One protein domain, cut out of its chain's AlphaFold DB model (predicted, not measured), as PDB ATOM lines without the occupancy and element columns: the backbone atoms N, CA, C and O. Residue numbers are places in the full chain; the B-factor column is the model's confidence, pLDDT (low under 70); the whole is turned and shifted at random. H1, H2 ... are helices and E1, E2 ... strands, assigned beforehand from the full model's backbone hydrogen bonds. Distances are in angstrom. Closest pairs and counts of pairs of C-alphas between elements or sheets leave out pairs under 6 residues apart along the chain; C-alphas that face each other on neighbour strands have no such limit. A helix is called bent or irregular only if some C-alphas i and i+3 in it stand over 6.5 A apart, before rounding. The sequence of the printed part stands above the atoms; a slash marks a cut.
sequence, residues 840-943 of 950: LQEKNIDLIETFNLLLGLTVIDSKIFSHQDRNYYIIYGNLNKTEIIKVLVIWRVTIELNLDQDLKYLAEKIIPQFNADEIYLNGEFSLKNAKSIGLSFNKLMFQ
ATOM      1  N   LEU A 840      51.717  21.755  13.888       71.12
ATOM      2  CA  LEU A 840      50.433  22.368  14.202       71.12
ATOM      3  C   LEU A 840      49.368  21.847  13.233       71.12
ATOM      4  O   LEU A 840      49.483  22.021  12.022       71.12
ATOM      5  N   GLN A 841      48.330  21.210  13.767       80.88
ATOM      6  CA  GLN A 841      47.227  20.663  12.985       80.88
ATOM      7  C   GLN A 841      45.891  21.127  13.548       80.88
ATOM      8  O   GLN A 841      45.681  21.158  14.761       80.88
ATOM      9  N   GLU A 842      44.965  21.453  12.652       85.56
ATOM     10  CA  GLU A 842      43.598  21.769  13.033       85.56
ATOM     11  C   GLU A 842      42.819  20.463  13.279       85.56
ATOM     12  O   GLU A 842      42.693  19.622  12.385       85.56
ATOM     13  N   LYS A 843      42.298  20.271  14.498       86.94
ATOM     14  CA  LYS A 843      41.603  19.039  14.902       86.94
ATOM     15  C   LYS A 843      40.258  19.306  15.556       86.94
ATOM     16  O   LYS A 843      40.102  20.273  16.302       86.94
ATOM     17  N   ASN A 844      39.313  18.398  15.304       88.88
ATOM     18  CA  ASN A 844      38.007  18.382  15.958       88.88
ATOM     19  C   ASN A 844      38.164  18.131  17.468       88.88
ATOM     20  O   ASN A 844      39.001  17.332  17.887       88.88
ATOM     21  N   ILE A 845      37.337  18.801  18.268       91.06
ATOM     22  CA  ILE A 845      37.286  18.705  19.730       91.06
ATOM     23  C   ILE A 845      35.995  18.021  20.162       91.06
ATOM     24  O   ILE A 845      34.922  18.280  19.620       91.06
ATOM     25  N   ASP A 846      36.089  17.180  21.186       93.56
ATOM     26  CA  ASP A 846      34.934  16.557  21.819       93.56
ATOM     27  C   ASP A 846      34.288  17.547  22.799       93.56
ATOM     28  O   ASP A 846      34.576  17.577  24.001       93.56
ATOM     29  N   LEU A 847      33.436  18.428  22.262       92.06
ATOM     30  CA  LEU A 847      32.710  19.416  23.064       92.06
ATOM     31  C   LEU A 847      31.742  18.768  24.058       92.06
ATOM     32  O   LEU A 847      31.535  19.338  25.132       92.06
ATOM     33  N   ILE A 848      31.189  17.595  23.735       93.69
ATOM     34  CA  ILE A 848      30.253  16.884  24.609       93.69
ATOM     35  C   ILE A 848      30.985  16.456  25.879       93.69
ATOM     36  O   ILE A 848      30.597  16.854  26.979       93.69
ATOM     37  N   GLU A 849      32.083  15.708  25.737       95.44
ATOM     38  CA  GLU A 849      32.850  15.239  26.891       95.44
ATOM     39  C   GLU A 849      33.508  16.406  27.635       95.44
ATOM     40  O   GLU A 849      33.512  16.427  28.867       95.44
ATOM     41  N   THR A 850      33.990  17.426  26.912       94.94
ATOM     42  CA  THR A 850      34.515  18.641  27.553       94.94
ATOM     43  C   THR A 850      33.458  19.267  28.460       94.94
ATOM     44  O   THR A 850      33.740  19.566  29.620       94.94
ATOM     45  N   PHE A 851      32.231  19.446  27.970       94.50
ATOM     46  CA  PHE A 851      31.170  20.068  28.754       94.50
ATOM     47  C   PHE A 851      30.723  19.199  29.934       94.50
ATOM     48  O   PHE A 851      30.513  19.737  31.021       94.50
ATOM     49  N   ASN A 852      30.657  17.874  29.767       94.94
ATOM     50  CA  ASN A 852      30.355  16.940  30.858       94.94
ATOM     51  C   ASN A 852      31.352  17.092  32.021       94.94
ATOM     52  O   ASN A 852      30.949  17.206  33.183       94.94
ATOM     53  N   LEU A 853      32.651  17.159  31.711       94.12
ATOM     54  CA  LEU A 853      33.707  17.365  32.707       94.12
ATOM     55  C   LEU A 853      33.633  18.765  33.336       94.12
ATOM     56  O   LEU A 853      33.684  18.894  34.555       94.12
ATOM     57  N   LEU A 854      33.424  19.820  32.539       93.06
ATOM     58  CA  LEU A 854      33.249  21.191  33.050       93.06
ATOM     59  C   LEU A 854      32.044  21.323  33.995       93.06
ATOM     60  O   LEU A 854      32.087  22.047  34.999       93.06
ATOM     61  N   LEU A 855      30.945  20.636  33.684       92.56
ATOM     62  CA  LEU A 855      29.760  20.616  34.531       92.56
ATOM     63  C   LEU A 855      30.011  19.901  35.858       92.56
ATOM     64  O   LEU A 855      29.369  20.265  36.843       92.56
ATOM     65  N   GLY A 856      30.964  18.970  35.926       92.12
ATOM     66  CA  GLY A 856      31.062  18.035  37.042       92.12
ATOM     67  C   GLY A 856      30.027  16.911  36.942       92.12
ATOM     68  O   GLY A 856      29.603  16.379  37.965       92.12
ATOM     69  N   LEU A 857      29.556  16.606  35.727       93.44
ATOM     70  CA  LEU A 857      28.440  15.694  35.504       93.44
ATOM     71  C   LEU A 857      28.868  14.243  35.732       93.44
ATOM     72  O   LEU A 857      29.798  13.745  35.095       93.44
ATOM     73  N   THR A 858      28.157  13.548  36.615       93.12
ATOM     74  CA  THR A 858      28.217  12.085  36.699       93.12
ATOM     75  C   THR A 858      27.238  11.526  35.681       93.12
ATOM     76  O   THR A 858      26.032  11.501  35.927       93.12
ATOM     77  N   VAL A 859      27.746  11.141  34.513       94.25
ATOM     78  CA  VAL A 859      26.914  10.625  33.421       94.25
ATOM     79  C   VAL A 859      26.312   9.276  33.818       94.25
ATOM     80  O   VAL A 859      27.022   8.390  34.291       94.25
ATOM     81  N   ILE A 860      25.003   9.142  33.627       94.44
ATOM     82  CA  ILE A 860      24.234   7.914  33.860       94.44
ATOM     83  C   ILE A 860      23.954   7.236  32.526       94.44
ATOM     84  O   ILE A 860      24.213   6.045  32.377       94.44
ATOM     85  N   ASP A 861      23.467   8.007  31.555       94.25
ATOM     86  CA  ASP A 861      23.051   7.490  30.259       94.25
ATOM     87  C   ASP A 861      23.485   8.421  29.121       94.25
ATOM     88  O   ASP A 861      23.695   9.628  29.291       94.25
ATOM     89  N   SER A 862      23.658   7.844  27.940       95.31
ATOM     90  CA  SER A 862      23.927   8.583  26.711       95.31
ATOM     91  C   SER A 862      23.149   7.956  25.575       95.31
ATOM     92  O   SER A 862      23.319   6.775  25.307       95.31
ATOM     93  N   LYS A 863      22.311   8.739  24.901       94.62
ATOM     94  CA  LYS A 863      21.424   8.257  23.839       94.62
ATOM     95  C   LYS A 863      21.602   9.057  22.565       94.62
ATOM     96  O   LYS A 863      21.939  10.240  22.603       94.62
ATOM     97  N   ILE A 864      21.344   8.398  21.444       94.06
ATOM     98  CA  ILE A 864      21.215   9.041  20.140       94.06
ATOM     99  C   ILE A 864      19.781   8.872  19.633       94.06
ATOM    100  O   ILE A 864      19.242   7.767  19.640       94.06
ATOM    101  N   PHE A 865      19.169   9.972  19.204       93.25
ATOM    102  CA  PHE A 865      17.883   9.978  18.506       93.25
ATOM    103  C   PHE A 865      18.073  10.575  17.116       93.25
ATOM    104  O   PHE A 865      18.857  11.508  16.957       93.25
ATOM    105  N   SER A 866      17.341  10.070  16.126       90.88
ATOM    106  CA  SER A 866      17.399  10.567  14.748       90.88
ATOM    107  C   SER A 866      16.022  11.057  14.306       90.88
ATOM    108  O   SER A 866      15.024  10.354  14.479       90.88
ATOM    109  N   HIS A 867      15.959  12.259  13.735       90.75
ATOM    110  CA  HIS A 867      14.735  12.842  13.184       90.75
ATOM    111  C   HIS A 867      15.066  13.787  12.027       90.75
ATOM    112  O   HIS A 867      15.901  14.669  12.201       90.75
ATOM    113  N   GLN A 868      14.409  13.605  10.871       84.19
ATOM    114  CA  GLN A 868      14.591  14.436   9.665       84.19
ATOM    115  C   GLN A 868      16.078  14.663   9.320       84.19
ATOM    116  O   GLN A 868      16.548  15.796   9.264       84.19
ATOM    117  N   ASP A 869      16.831  13.566   9.194       84.12
ATOM    118  CA  ASP A 869      18.275  13.547   8.895       84.12
ATOM    119  C   ASP A 869      19.185  14.251   9.920       84.12
ATOM    120  O   ASP A 869      20.381  14.439   9.689       84.12
ATOM    121  N   ARG A 870      18.655  14.596  11.100       88.62
ATOM    122  CA  ARG A 870      19.424  15.160  12.215       88.62
ATOM    123  C   ARG A 870      19.544  14.171  13.362       88.62
ATOM    124  O   ARG A 870      18.567  13.548  13.774       88.62
ATOM    125  N   ASN A 871      20.749  14.096  13.922       91.50
ATOM    126  CA  ASN A 871      21.036  13.335  15.130       91.50
ATOM    127  C   ASN A 871      21.060  14.247  16.362       91.50
ATOM    128  O   ASN A 871      21.696  15.305  16.364       91.50
ATOM    129  N   TYR A 872      20.398  13.791  17.420       93.88
ATOM    130  CA  TYR A 872      20.326  14.418  18.731       93.88
ATOM    131  C   TYR A 872      21.106  13.552  19.712       93.88
ATOM    132  O   TYR A 872      20.735  12.405  19.966       93.88
ATOM    133  N   TYR A 873      22.178  14.105  20.267       94.44
ATOM    134  CA  TYR A 873      23.017  13.425  21.246       94.44
ATOM    135  C   TYR A 873      22.630  13.895  22.636       94.44
ATOM    136  O   TYR A 873      22.770  15.071  22.981       94.44
ATOM    137  N   ILE A 874      22.122  12.957  23.422       96.00
ATOM    138  CA  ILE A 874      21.530  13.204  24.726       96.00
ATOM    139  C   ILE A 874      22.446  12.625  25.787       96.00
ATOM    140  O   ILE A 874      22.764  11.439  25.745       96.00
ATOM    141  N   ILE A 875      22.850  13.450  26.745       96.94
ATOM    142  CA  ILE A 875      23.581  13.023  27.934       96.94
ATOM    143  C   ILE A 875      22.685  13.265  29.139       96.94
ATOM    144  O   ILE A 875      22.239  14.389  29.367       96.94
ATOM    145  N   TYR A 876      22.439  12.222  29.917       96.56
ATOM    146  CA  TYR A 876      21.661  12.303  31.144       96.56
ATOM    147  C   TYR A 876      22.534  11.902  32.328       96.56
ATOM    148  O   TYR A 876      23.257  10.904  32.276       96.56
ATOM    149  N   GLY A 877      22.506  12.687  33.400       95.75
ATOM    150  CA  GLY A 877      23.359  12.440  34.554       95.75
ATOM    151  C   GLY A 877      23.015  13.292  35.764       95.75
ATOM    152  O   GLY A 877      22.058  14.060  35.752       95.75
ATOM    153  N   ASN A 878      23.837  13.168  36.800       94.50
ATOM    154  CA  ASN A 878      23.638  13.846  38.075       94.50
ATOM    155  C   ASN A 878      24.760  14.843  38.368       94.50
ATOM    156  O   ASN A 878      25.943  14.557  38.153       94.50
ATOM    157  N   LEU A 879      24.390  15.984  38.946       91.12
ATOM    158  CA  LEU A 879      25.309  16.875  39.645       91.12
ATOM    159  C   LEU A 879      25.167  16.652  41.149       91.12
ATOM    160  O   LEU A 879      24.089  16.849  41.708       91.12
ATOM    161  N   ASN A 880      26.269  16.288  41.801       74.81
ATOM    162  CA  ASN A 880      26.308  16.104  43.249       74.81
ATOM    163  C   ASN A 880      26.676  17.434  43.915       74.81
ATOM    164  O   ASN A 880      27.850  17.807  43.972       74.81
ATOM    165  N   LYS A 881      25.660  18.175  44.371       69.00
ATOM    166  CA  LYS A 881      25.816  19.360  45.230       69.00
ATOM    167  C   LYS A 881      25.377  18.998  46.657       69.00
ATOM    168  O   LYS A 881      25.571  17.868  47.087       69.00
ATOM    169  N   THR A 882      24.792  19.939  47.397       70.94
ATOM    170  CA  THR A 882      24.069  19.644  48.648       70.94
ATOM    171  C   THR A 882      22.914  18.668  48.421       70.94
ATOM    172  O   THR A 882      22.601  17.874  49.298       70.94
ATOM    173  N   GLU A 883      22.324  18.712  47.226       83.12
ATOM    174  CA  GLU A 883      21.288  17.808  46.738       83.12
ATOM    175  C   GLU A 883      21.684  17.278  45.350       83.12
ATOM    176  O   GLU A 883      22.516  17.876  44.654       83.12
ATOM    177  N   ILE A 884      21.106  16.137  44.961       88.88
ATOM    178  CA  ILE A 884      21.305  15.543  43.635       88.88
ATOM    179  C   ILE A 884      20.410  16.282  42.640       88.88
ATOM    180  O   ILE A 884      19.192  16.241  42.773       88.88
ATOM    181  N   ILE A 885      21.017  16.910  41.632       92.94
ATOM    182  CA  ILE A 885      20.297  17.564  40.529       92.94
ATOM    183  C   ILE A 885      20.430  16.690  39.285       92.94
ATOM    184  O   ILE A 885      21.553  16.427  38.839       92.94
ATOM    185  N   LYS A 886      19.305  16.264  38.709       95.12
ATOM    186  CA  LYS A 886      19.256  15.504  37.457       95.12
ATOM    187  C   LYS A 886      19.347  16.459  36.280       95.12
ATOM    188  O   LYS A 886      18.582  17.416  36.167       95.12
ATOM    189  N   VAL A 887      20.290  16.196  35.391       95.69
ATOM    190  CA  VAL A 887      20.630  17.083  34.283       95.69
ATOM    191  C   VAL A 887      20.501  16.345  32.965       95.69
ATOM    192  O   VAL A 887      21.027  15.242  32.803       95.69
ATOM    193  N   LEU A 888      19.846  16.999  32.011       96.94
ATOM    194  CA  LEU A 888      19.773  16.584  30.618       96.94
ATOM    195  C   LEU A 888      20.570  17.562  29.755       96.94
ATOM    196  O   LEU A 888      20.306  18.761  29.764       96.94
ATOM    197  N   VAL A 889      21.541  17.069  28.997       96.88
ATOM    198  CA  VAL A 889      22.320  17.860  28.040       96.88
ATOM    199  C   VAL A 889      22.002  17.371  26.636       96.88
ATOM    200  O   VAL A 889      22.108  16.178  26.356       96.88
ATOM    201  N   ILE A 890      21.624  18.291  25.758       95.69
ATOM    202  CA  ILE A 890      21.153  18.002  24.405       95.69
ATOM    203  C   ILE A 890      22.050  18.724  23.404       95.69
ATOM    204  O   ILE A 890      22.119  19.956  23.386       95.69
ATOM    205  N   TRP A 891      22.707  17.945  22.548       94.50
ATOM    206  CA  TRP A 891      23.553  18.434  21.464       94.50
ATOM    207  C   TRP A 891      22.971  18.062  20.105       94.50
ATOM    208  O   TRP A 891      22.638  16.901  19.864       94.50
ATOM    209  N   ARG A 892      22.903  19.035  19.194       92.69
ATOM    210  CA  ARG A 892      22.483  18.842  17.796       92.69
ATOM    211  C   ARG A 892      23.145  19.860  16.873       92.69
ATOM    212  O   ARG A 892      23.629  20.886  17.342       92.69
ATOM    213  N   VAL A 893      23.155  19.595  15.571       91.75
ATOM    214  CA  VAL A 893      23.513  20.625  14.584       91.75
ATOM    215  C   VAL A 893      22.343  21.601  14.462       91.75
ATOM    216  O   VAL A 893      21.215  21.171  14.213       91.75
ATOM    217  N   THR A 894      22.598  22.898  14.641       89.19
ATOM    218  CA  THR A 894      21.579  23.965  14.593       89.19
ATOM    219  C   THR A 894      21.642  24.798  13.310       89.19
ATOM    220  O   THR A 894      20.770  25.632  13.079       89.19
ATOM    221  N   ILE A 895      22.617  24.540  12.431       87.06
ATOM    222  CA  ILE A 895      22.653  25.118  11.080       87.06
ATOM    223  C   ILE A 895      21.374  24.723  10.330       87.06
ATOM    224  O   ILE A 895      20.994  23.549  10.336       87.06
ATOM    225  N   GLU A 896      20.696  25.703   9.725       85.38
ATOM    226  CA  GLU A 896      19.444  25.524   8.963       85.38
ATOM    227  C   GLU A 896      18.311  24.842   9.760       85.38
ATOM    228  O   GLU A 896      17.438  24.183   9.198       85.38
ATOM    229  N   LEU A 897      18.341  24.937  11.093       86.12
ATOM    230  CA  LEU A 897      17.356  24.301  11.964       86.12
ATOM    231  C   LEU A 897      16.027  25.067  11.944       86.12
ATOM    232  O   LEU A 897      15.989  26.257  12.252       86.12
ATOM    233  N   ASN A 898      14.923  24.370  11.661       90.31
ATOM    234  CA  ASN A 898      13.593  24.908  11.928       90.31
ATOM    235  C   ASN A 898      13.320  24.842  13.439       90.31
ATOM    236  O   ASN A 898      13.081  23.762  13.983       90.31
ATOM    237  N   LEU A 899      13.389  25.996  14.108       88.81
ATOM    238  CA  LEU A 899      13.335  26.079  15.567       88.81
ATOM    239  C   LEU A 899      12.019  25.536  16.144       88.81
ATOM    240  O   LEU A 899      12.046  24.789  17.118       88.81
ATOM    241  N   ASP A 900      10.876  25.843  15.533       89.44
ATOM    242  CA  ASP A 900       9.572  25.409  16.050       89.44
ATOM    243  C   ASP A 900       9.404  23.884  15.974       89.44
ATOM    244  O   ASP A 900       8.919  23.256  16.920       89.44
ATOM    245  N   GLN A 901       9.848  23.268  14.874       90.69
ATOM    246  CA  GLN A 901       9.812  21.812  14.713       90.69
ATOM    247  C   GLN A 901      10.792  21.104  15.661       90.69
ATOM    248  O   GLN A 901      10.417  20.104  16.278       90.69
ATOM    249  N   ASP A 902      12.010  21.636  15.822       92.50
ATOM    250  CA  ASP A 902      13.023  21.128  16.761       92.50
ATOM    251  C   ASP A 902      12.499  21.132  18.198       92.50
ATOM    252  O   ASP A 902      12.489  20.098  18.871       92.50
ATOM    253  N   LEU A 903      11.994  22.279  18.657       91.44
ATOM    254  CA  LEU A 903      11.489  22.433  20.019       91.44
ATOM    255  C   LEU A 903      10.266  21.546  20.273       91.44
ATOM    256  O   LEU A 903      10.163  20.961  21.354       91.44
ATOM    257  N   LYS A 904       9.381  21.383  19.281       92.00
ATOM    258  CA  LYS A 904       8.246  20.455  19.373       92.00
ATOM    259  C   LYS A 904       8.712  19.006  19.515       92.00
ATOM    260  O   LYS A 904       8.250  18.301  20.410       92.00
ATOM    261  N   TYR A 905       9.656  18.565  18.684       93.94
ATOM    262  CA  TYR A 905      10.205  17.209  18.765       93.94
ATOM    263  C   TYR A 905      10.902  16.956  20.109       93.94
ATOM    264  O   TYR A 905      10.666  15.929  20.750       93.94
ATOM    265  N   LEU A 906      11.697  17.915  20.591       93.69
ATOM    266  CA  LEU A 906      12.343  17.836  21.899       93.69
ATOM    267  C   LEU A 906      11.322  17.711  23.035       93.69
ATOM    268  O   LEU A 906      11.467  16.824  23.877       93.69
ATOM    269  N   ALA A 907      10.290  18.557  23.043       91.88
ATOM    270  CA  ALA A 907       9.279  18.595  24.097       91.88
ATOM    271  C   ALA A 907       8.349  17.372  24.099       91.88
ATOM    272  O   ALA A 907       7.967  16.912  25.169       91.88
ATOM    273  N   GLU A 908       7.990  16.834  22.930       93.31
ATOM    274  CA  GLU A 908       7.040  15.718  22.825       93.31
ATOM    275  C   GLU A 908       7.710  14.342  22.833       93.31
ATOM    276  O   GLU A 908       7.100  13.364  23.268       93.31
ATOM    277  N   LYS A 909       8.939  14.232  22.307       94.25
ATOM    278  CA  LYS A 909       9.589  12.935  22.069       94.25
ATOM    279  C   LYS A 909      10.813  12.700  22.929       94.25
ATOM    280  O   LYS A 909      10.949  11.582  23.404       94.25
ATOM    281  N   ILE A 910      11.692  13.680  23.137       94.06
ATOM    282  CA  ILE A 910      12.970  13.443  23.832       94.06
ATOM    283  C   ILE A 910      12.854  13.716  25.330       94.06
ATOM    284  O   ILE A 910      13.033  12.803  26.130       94.06
ATOM    285  N   ILE A 911      12.546  14.956  25.718       93.88
ATOM    286  CA  ILE A 911      12.566  15.413  27.116       93.88
ATOM    287  C   ILE A 911      11.675  14.548  28.027       93.88
ATOM    288  O   ILE A 911      12.167  14.162  29.083       93.88
ATOM    289  N   PRO A 912      10.441  14.149  27.648       94.00
ATOM    290  CA  PRO A 912       9.578  13.344  28.521       94.00
ATOM    291  C   PRO A 912      10.133  11.962  28.891       94.00
ATOM    292  O   PRO A 912       9.672  11.365  29.860       94.00
ATOM    293  N   GLN A 913      11.114  11.443  28.143       94.19
ATOM    294  CA  GLN A 913      11.781  10.180  28.477       94.19
ATOM    295  C   GLN A 913      12.745  10.321  29.666       94.19
ATOM    296  O   GLN A 913      13.171   9.317  30.234       94.19
ATOM    297  N   PHE A 914      13.087  11.553  30.055       92.50
ATOM    298  CA  PHE A 914      14.056  11.851  31.099       92.50
ATOM    299  C   PHE A 914      13.424  12.733  32.176       92.50
ATOM    300  O   PHE A 914      12.900  13.811  31.913       92.50
ATOM    301  N   ASN A 915      13.522  12.304  33.429       90.94
ATOM    302  CA  ASN A 915      13.056  13.093  34.566       90.94
ATOM    303  C   ASN A 915      14.148  14.087  35.001       90.94
ATOM    304  O   ASN A 915      14.852  13.830  35.976       90.94
ATOM    305  N   ALA A 916      14.354  15.151  34.224       93.00
ATOM    306  CA  ALA A 916      15.433  16.118  34.434       93.00
ATOM    307  C   ALA A 916      14.960  17.398  35.139       93.00
ATOM    308  O   ALA A 916      13.944  17.982  34.765       93.00
ATOM    309  N   ASP A 917      15.752  17.864  36.106       92.75
ATOM    310  CA  ASP A 917      15.523  19.118  36.831       92.75
ATOM    311  C   ASP A 917      16.085  20.321  36.054       92.75
ATOM    312  O   ASP A 917      15.500  21.404  36.034       92.75
ATOM    313  N   GLU A 918      17.230  20.129  35.389       93.56
ATOM    314  CA  GLU A 918      17.869  21.131  34.534       93.56
ATOM    315  C   GLU A 918      18.125  20.586  33.127       93.56
ATOM    316  O   GLU A 918      18.588  19.454  32.960       93.56
ATOM    317  N   ILE A 919      17.904  21.426  32.114       95.50
ATOM    318  CA  ILE A 919      18.157  21.082  30.711       95.50
ATOM    319  C   ILE A 919      19.200  22.042  30.137       95.50
ATOM    320  O   ILE A 919      19.104  23.253  30.321       95.50
ATOM    321  N   TYR A 920      20.193  21.525  29.420       95.19
ATOM    322  CA  TYR A 920      21.192  22.310  28.698       95.19
ATOM    323  C   TYR A 920      21.083  22.037  27.198       95.19
ATOM    324  O   TYR A 920      21.138  20.883  26.781       95.19
ATOM    325  N   LEU A 921      20.968  23.095  26.391       93.62
ATOM    326  CA  LEU A 921      20.858  23.021  24.928       93.62
ATOM    327  C   LEU A 921      21.863  23.960  24.242       93.62
ATOM    328  O   LEU A 921      22.163  25.051  24.745       93.62
ATOM    329  N   ASN A 922      22.402  23.535  23.095       91.88
ATOM    330  CA  ASN A 922      23.181  24.400  22.204       91.88
ATOM    331  C   ASN A 922      22.262  25.166  21.229       91.88
ATOM    332  O   ASN A 922      21.142  24.734  20.975       91.88
ATOM    333  N   GLY A 923      22.721  26.297  20.692       85.44
ATOM    334  CA  GLY A 923      21.912  27.170  19.829       85.44
ATOM    335  C   GLY A 923      20.791  27.923  20.558       85.44
ATOM    336  O   GLY A 923      20.799  28.040  21.787       85.44
ATOM    337  N   GLU A 924      19.853  28.463  19.784       82.38
ATOM    338  CA  GLU A 924      18.686  29.198  20.283       82.38
ATOM    339  C   GLU A 924      17.604  28.252  20.827       82.38
ATOM    340  O   GLU A 924      17.449  27.121  20.363       82.38
ATOM    341  N   PHE A 925      16.871  28.702  21.848       83.62
ATOM    342  CA  PHE A 925      15.751  27.969  22.441       83.62
ATOM    343  C   PHE A 925      14.846  28.906  23.257       83.62
ATOM    344  O   PHE A 925      15.300  29.920  23.787       83.62
ATOM    345  N   SER A 926      13.580  28.515  23.421       80.38
ATOM    346  CA  SER A 926      12.585  29.179  24.283       80.38
ATOM    347  C   SER A 926      11.982  28.240  25.347       80.38
ATOM    348  O   SER A 926      10.967  28.548  25.970       80.38
ATOM    349  N   LEU A 927      12.617  27.086  25.587       80.69
ATOM    350  CA  LEU A 927      12.172  26.087  26.564       80.69
ATOM    351  C   LEU A 927      12.311  26.587  28.011       80.69
ATOM    352  O   LEU A 927      13.377  27.036  28.442       80.69
ATOM    353  N   LYS A 928      11.239  26.442  28.796       74.88
ATOM    354  CA  LYS A 928      11.244  26.726  30.238       74.88
ATOM    355  C   LYS A 928      12.240  25.794  30.946       74.88
ATOM    356  O   LYS A 928      12.279  24.606  30.652       74.88
ATOM    357  N   ASN A 929      13.029  26.330  31.879       78.50
ATOM    358  CA  ASN A 929      14.088  25.622  32.624       78.50
ATOM    359  C   ASN A 929      15.297  25.142  31.786       78.50
ATOM    360  O   ASN A 929      16.168  24.449  32.318       78.50
ATOM    361  N   ALA A 930      15.400  25.539  30.512       88.31
ATOM    362  CA  ALA A 930      16.587  25.292  29.700       88.31
ATOM    363  C   ALA A 930      17.665  26.372  29.910       88.31
ATOM    364  O   ALA A 930      17.377  27.553  30.111       88.31
ATOM    365  N   LYS A 931      18.934  25.964  29.850       92.62
ATOM    366  CA  LYS A 931      20.122  26.814  29.974       92.62
ATOM    367  C   LYS A 931      20.985  26.698  28.723       92.62
ATOM    368  O   LYS A 931      21.133  25.623  28.143       92.62
ATOM    369  N   SER A 932      21.619  27.806  28.340       90.25
ATOM    370  CA  SER A 932      22.529  27.819  27.194       90.25
ATOM    371  C   SER A 932      23.813  27.073  27.530       90.25
ATOM    372  O   SER A 932      24.519  27.425  28.488       90.25
ATOM    373  N   ILE A 933      24.142  26.071  26.709       91.19
ATOM    374  CA  ILE A 933      25.437  25.390  26.767       91.19
ATOM    375  C   ILE A 933      26.559  26.400  26.545       91.19
ATOM    376  O   ILE A 933      27.467  26.452  27.362       91.19
ATOM    377  N   GLY A 934      26.481  27.247  25.513       83.38
ATOM    378  CA  GLY A 934      27.540  28.210  25.183       83.38
ATOM    379  C   GLY A 934      27.905  29.118  26.363       83.38
ATOM    380  O   GLY A 934      29.060  29.146  26.793       83.38
ATOM    381  N   LEU A 935      26.914  29.792  26.958       82.44
ATOM    382  CA  LEU A 935      27.139  30.680  28.108       82.44
ATOM    383  C   LEU A 935      27.728  29.933  29.314       82.44
ATOM    384  O   LEU A 935      28.678  30.406  29.945       82.44
ATOM    385  N   SER A 936      27.189  28.749  29.612       88.19
ATOM    386  CA  SER A 936      27.657  27.914  30.722       88.19
ATOM    387  C   SER A 936      29.084  27.421  30.488       88.19
ATOM    388  O   SER A 936      29.912  27.464  31.394       88.19
ATOM    389  N   PHE A 937      29.396  27.011  29.259       87.94
ATOM    390  CA  PHE A 937      30.690  26.479  28.858       87.94
ATOM    391  C   PHE A 937      31.795  27.510  29.081       87.94
ATOM    392  O   PHE A 937      32.781  27.207  29.748       87.94
ATOM    393  N   ASN A 938      31.623  28.741  28.587       79.38
ATOM    394  CA  ASN A 938      32.637  29.788  28.745       79.38
ATOM    395  C   ASN A 938      32.887  30.119  30.221       79.38
ATOM    396  O   ASN A 938      34.034  30.183  30.660       79.38
ATOM    397  N   LYS A 939      31.815  30.253  31.012       83.25
ATOM    398  CA  LYS A 939      31.929  30.499  32.455       83.25
ATOM    399  C   LYS A 939      32.725  29.395  33.151       83.25
ATOM    400  O   LYS A 939      33.640  29.697  33.909       83.25
ATOM    401  N   LEU A 940      32.391  28.132  32.887       87.88
ATOM    402  CA  LEU A 940      33.017  26.977  33.536       87.88
ATOM    403  C   LEU A 940      34.466  26.757  33.088       87.88
ATOM    404  O   LEU A 940      35.302  26.363  33.894       87.88
ATOM    405  N   MET A 941      34.781  27.045  31.825       85.62
ATOM    406  CA  MET A 941      36.116  26.851  31.250       85.62
ATOM    407  C   MET A 941      37.190  27.706  31.938       85.62
ATOM    408  O   MET A 941      38.325  27.260  32.124       85.62
ATOM    409  N   PHE A 942      36.827  28.929  32.332       79.12
ATOM    410  CA  PHE A 942      37.716  29.889  32.997       79.12
ATOM    411  C   PHE A 942      37.465  30.013  34.502       79.12
ATOM    412  O   PHE A 942      38.113  30.821  35.170       79.12
ATOM    413  N   GLN A 943      36.541  29.224  35.051       80.31
ATOM    414  CA  GLN A 943      36.284  29.210  36.481       80.31
ATOM    415  C   GLN A 943      37.500  28.643  37.223       80.31
ATOM    416  O   GLN A 943      37.951  27.524  36.967       80.31
TER     417      GLN A 943
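What this domain is: This is residues 840 to 943 of the 950 residues of the protein "Putative methyltransferase" of Candidatus Prometheoarchaeum syntrophicum (UniProt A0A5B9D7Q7). A twisted five-stranded sheet has one helix on each face, H1 on one and H2 on the other, and a free arm, residues 840 to 846 with E1 in it, sticks out and makes the length. The last helix, H3, packs on H1 and only grazes the sheet. The printed part has 104 residues, with three named helices and six named strands in the order E1 H1 E2 E3 E4 H2 E5 E6 H3; the sheet is mixed, E2 E3 E4 E5 E6 across, and the class is mixed, helices and strands. It is compact, with a radius of gyration of the C-alphas of 14.0 A and spans of 44 by 35 by 23 A.

How they stand to each other: E1, residues 840 to 844, pairs with no named strand and is apart from H1, residues 847 to 855. E2, residues 858 to 867, E3, residues 870 to 880, and E4, residues 884 to 891, form a meander of two hairpins, each strand the antiparallel neighbour of the one before; N 863 and O 874 are 2.9 A apart, N 877 and O 887 3.0 A. H1 is on the sheet at a height of 9.5 A, over E3 and only just over E4, with 3 C-alphas, and runs along the strands, at 16 degrees to E3 on the local plane. H2, residues 899 to 913, is on the opposite face at a height of 7.4 A, slantwise to the strands at 47 degrees to E3 on the local plane. E4, H2 and E5, residues 918 to 921, make a strand-helix-strand unit, two parallel neighbour strands with a helix between, whose crossover is right-handed; N 890 and O 920 are 2.8 A apart. E6, residues 930 to 932, is parallel to E5, with N 931 and O 919 2.8 A apart. H3, residues 933 to 941, touches H1 at a steep tilt of 59 degrees, the same way; their closest C-alphas, of Leu 854 and Leu 940, are 5.8 A apart. Every O i to N i+4 pair is within hydrogen-bond range in H1 and H3, and 8 of 11 in H2.

Where its parts are: E1 begins at C-alpha 840, (50.433, 22.368, 14.202). E2 is 27.1 A long, E3 31.8 A and E4 22.5 A. H2 is 20.5 A long and irregular: C-alphas 908 and 911 are 7.0 A apart. H1 spans 11.9 A, E1 13.2 A, E5 10.2 A and E6 6.9 A. H3, 11.7 A, ends at C-alpha 941, (36.116, 26.851, 31.250).

The domain as a whole: The two C-alphas farthest apart, of Leu 840 and Glu 908, are 44.7 A from each other. The sheet is twisted, with C-alphas up to 4.2 A off its best plane. The printed part has no cut and no long link. The mean pLDDT of the printed part is 89.8; residue 881 is under 70.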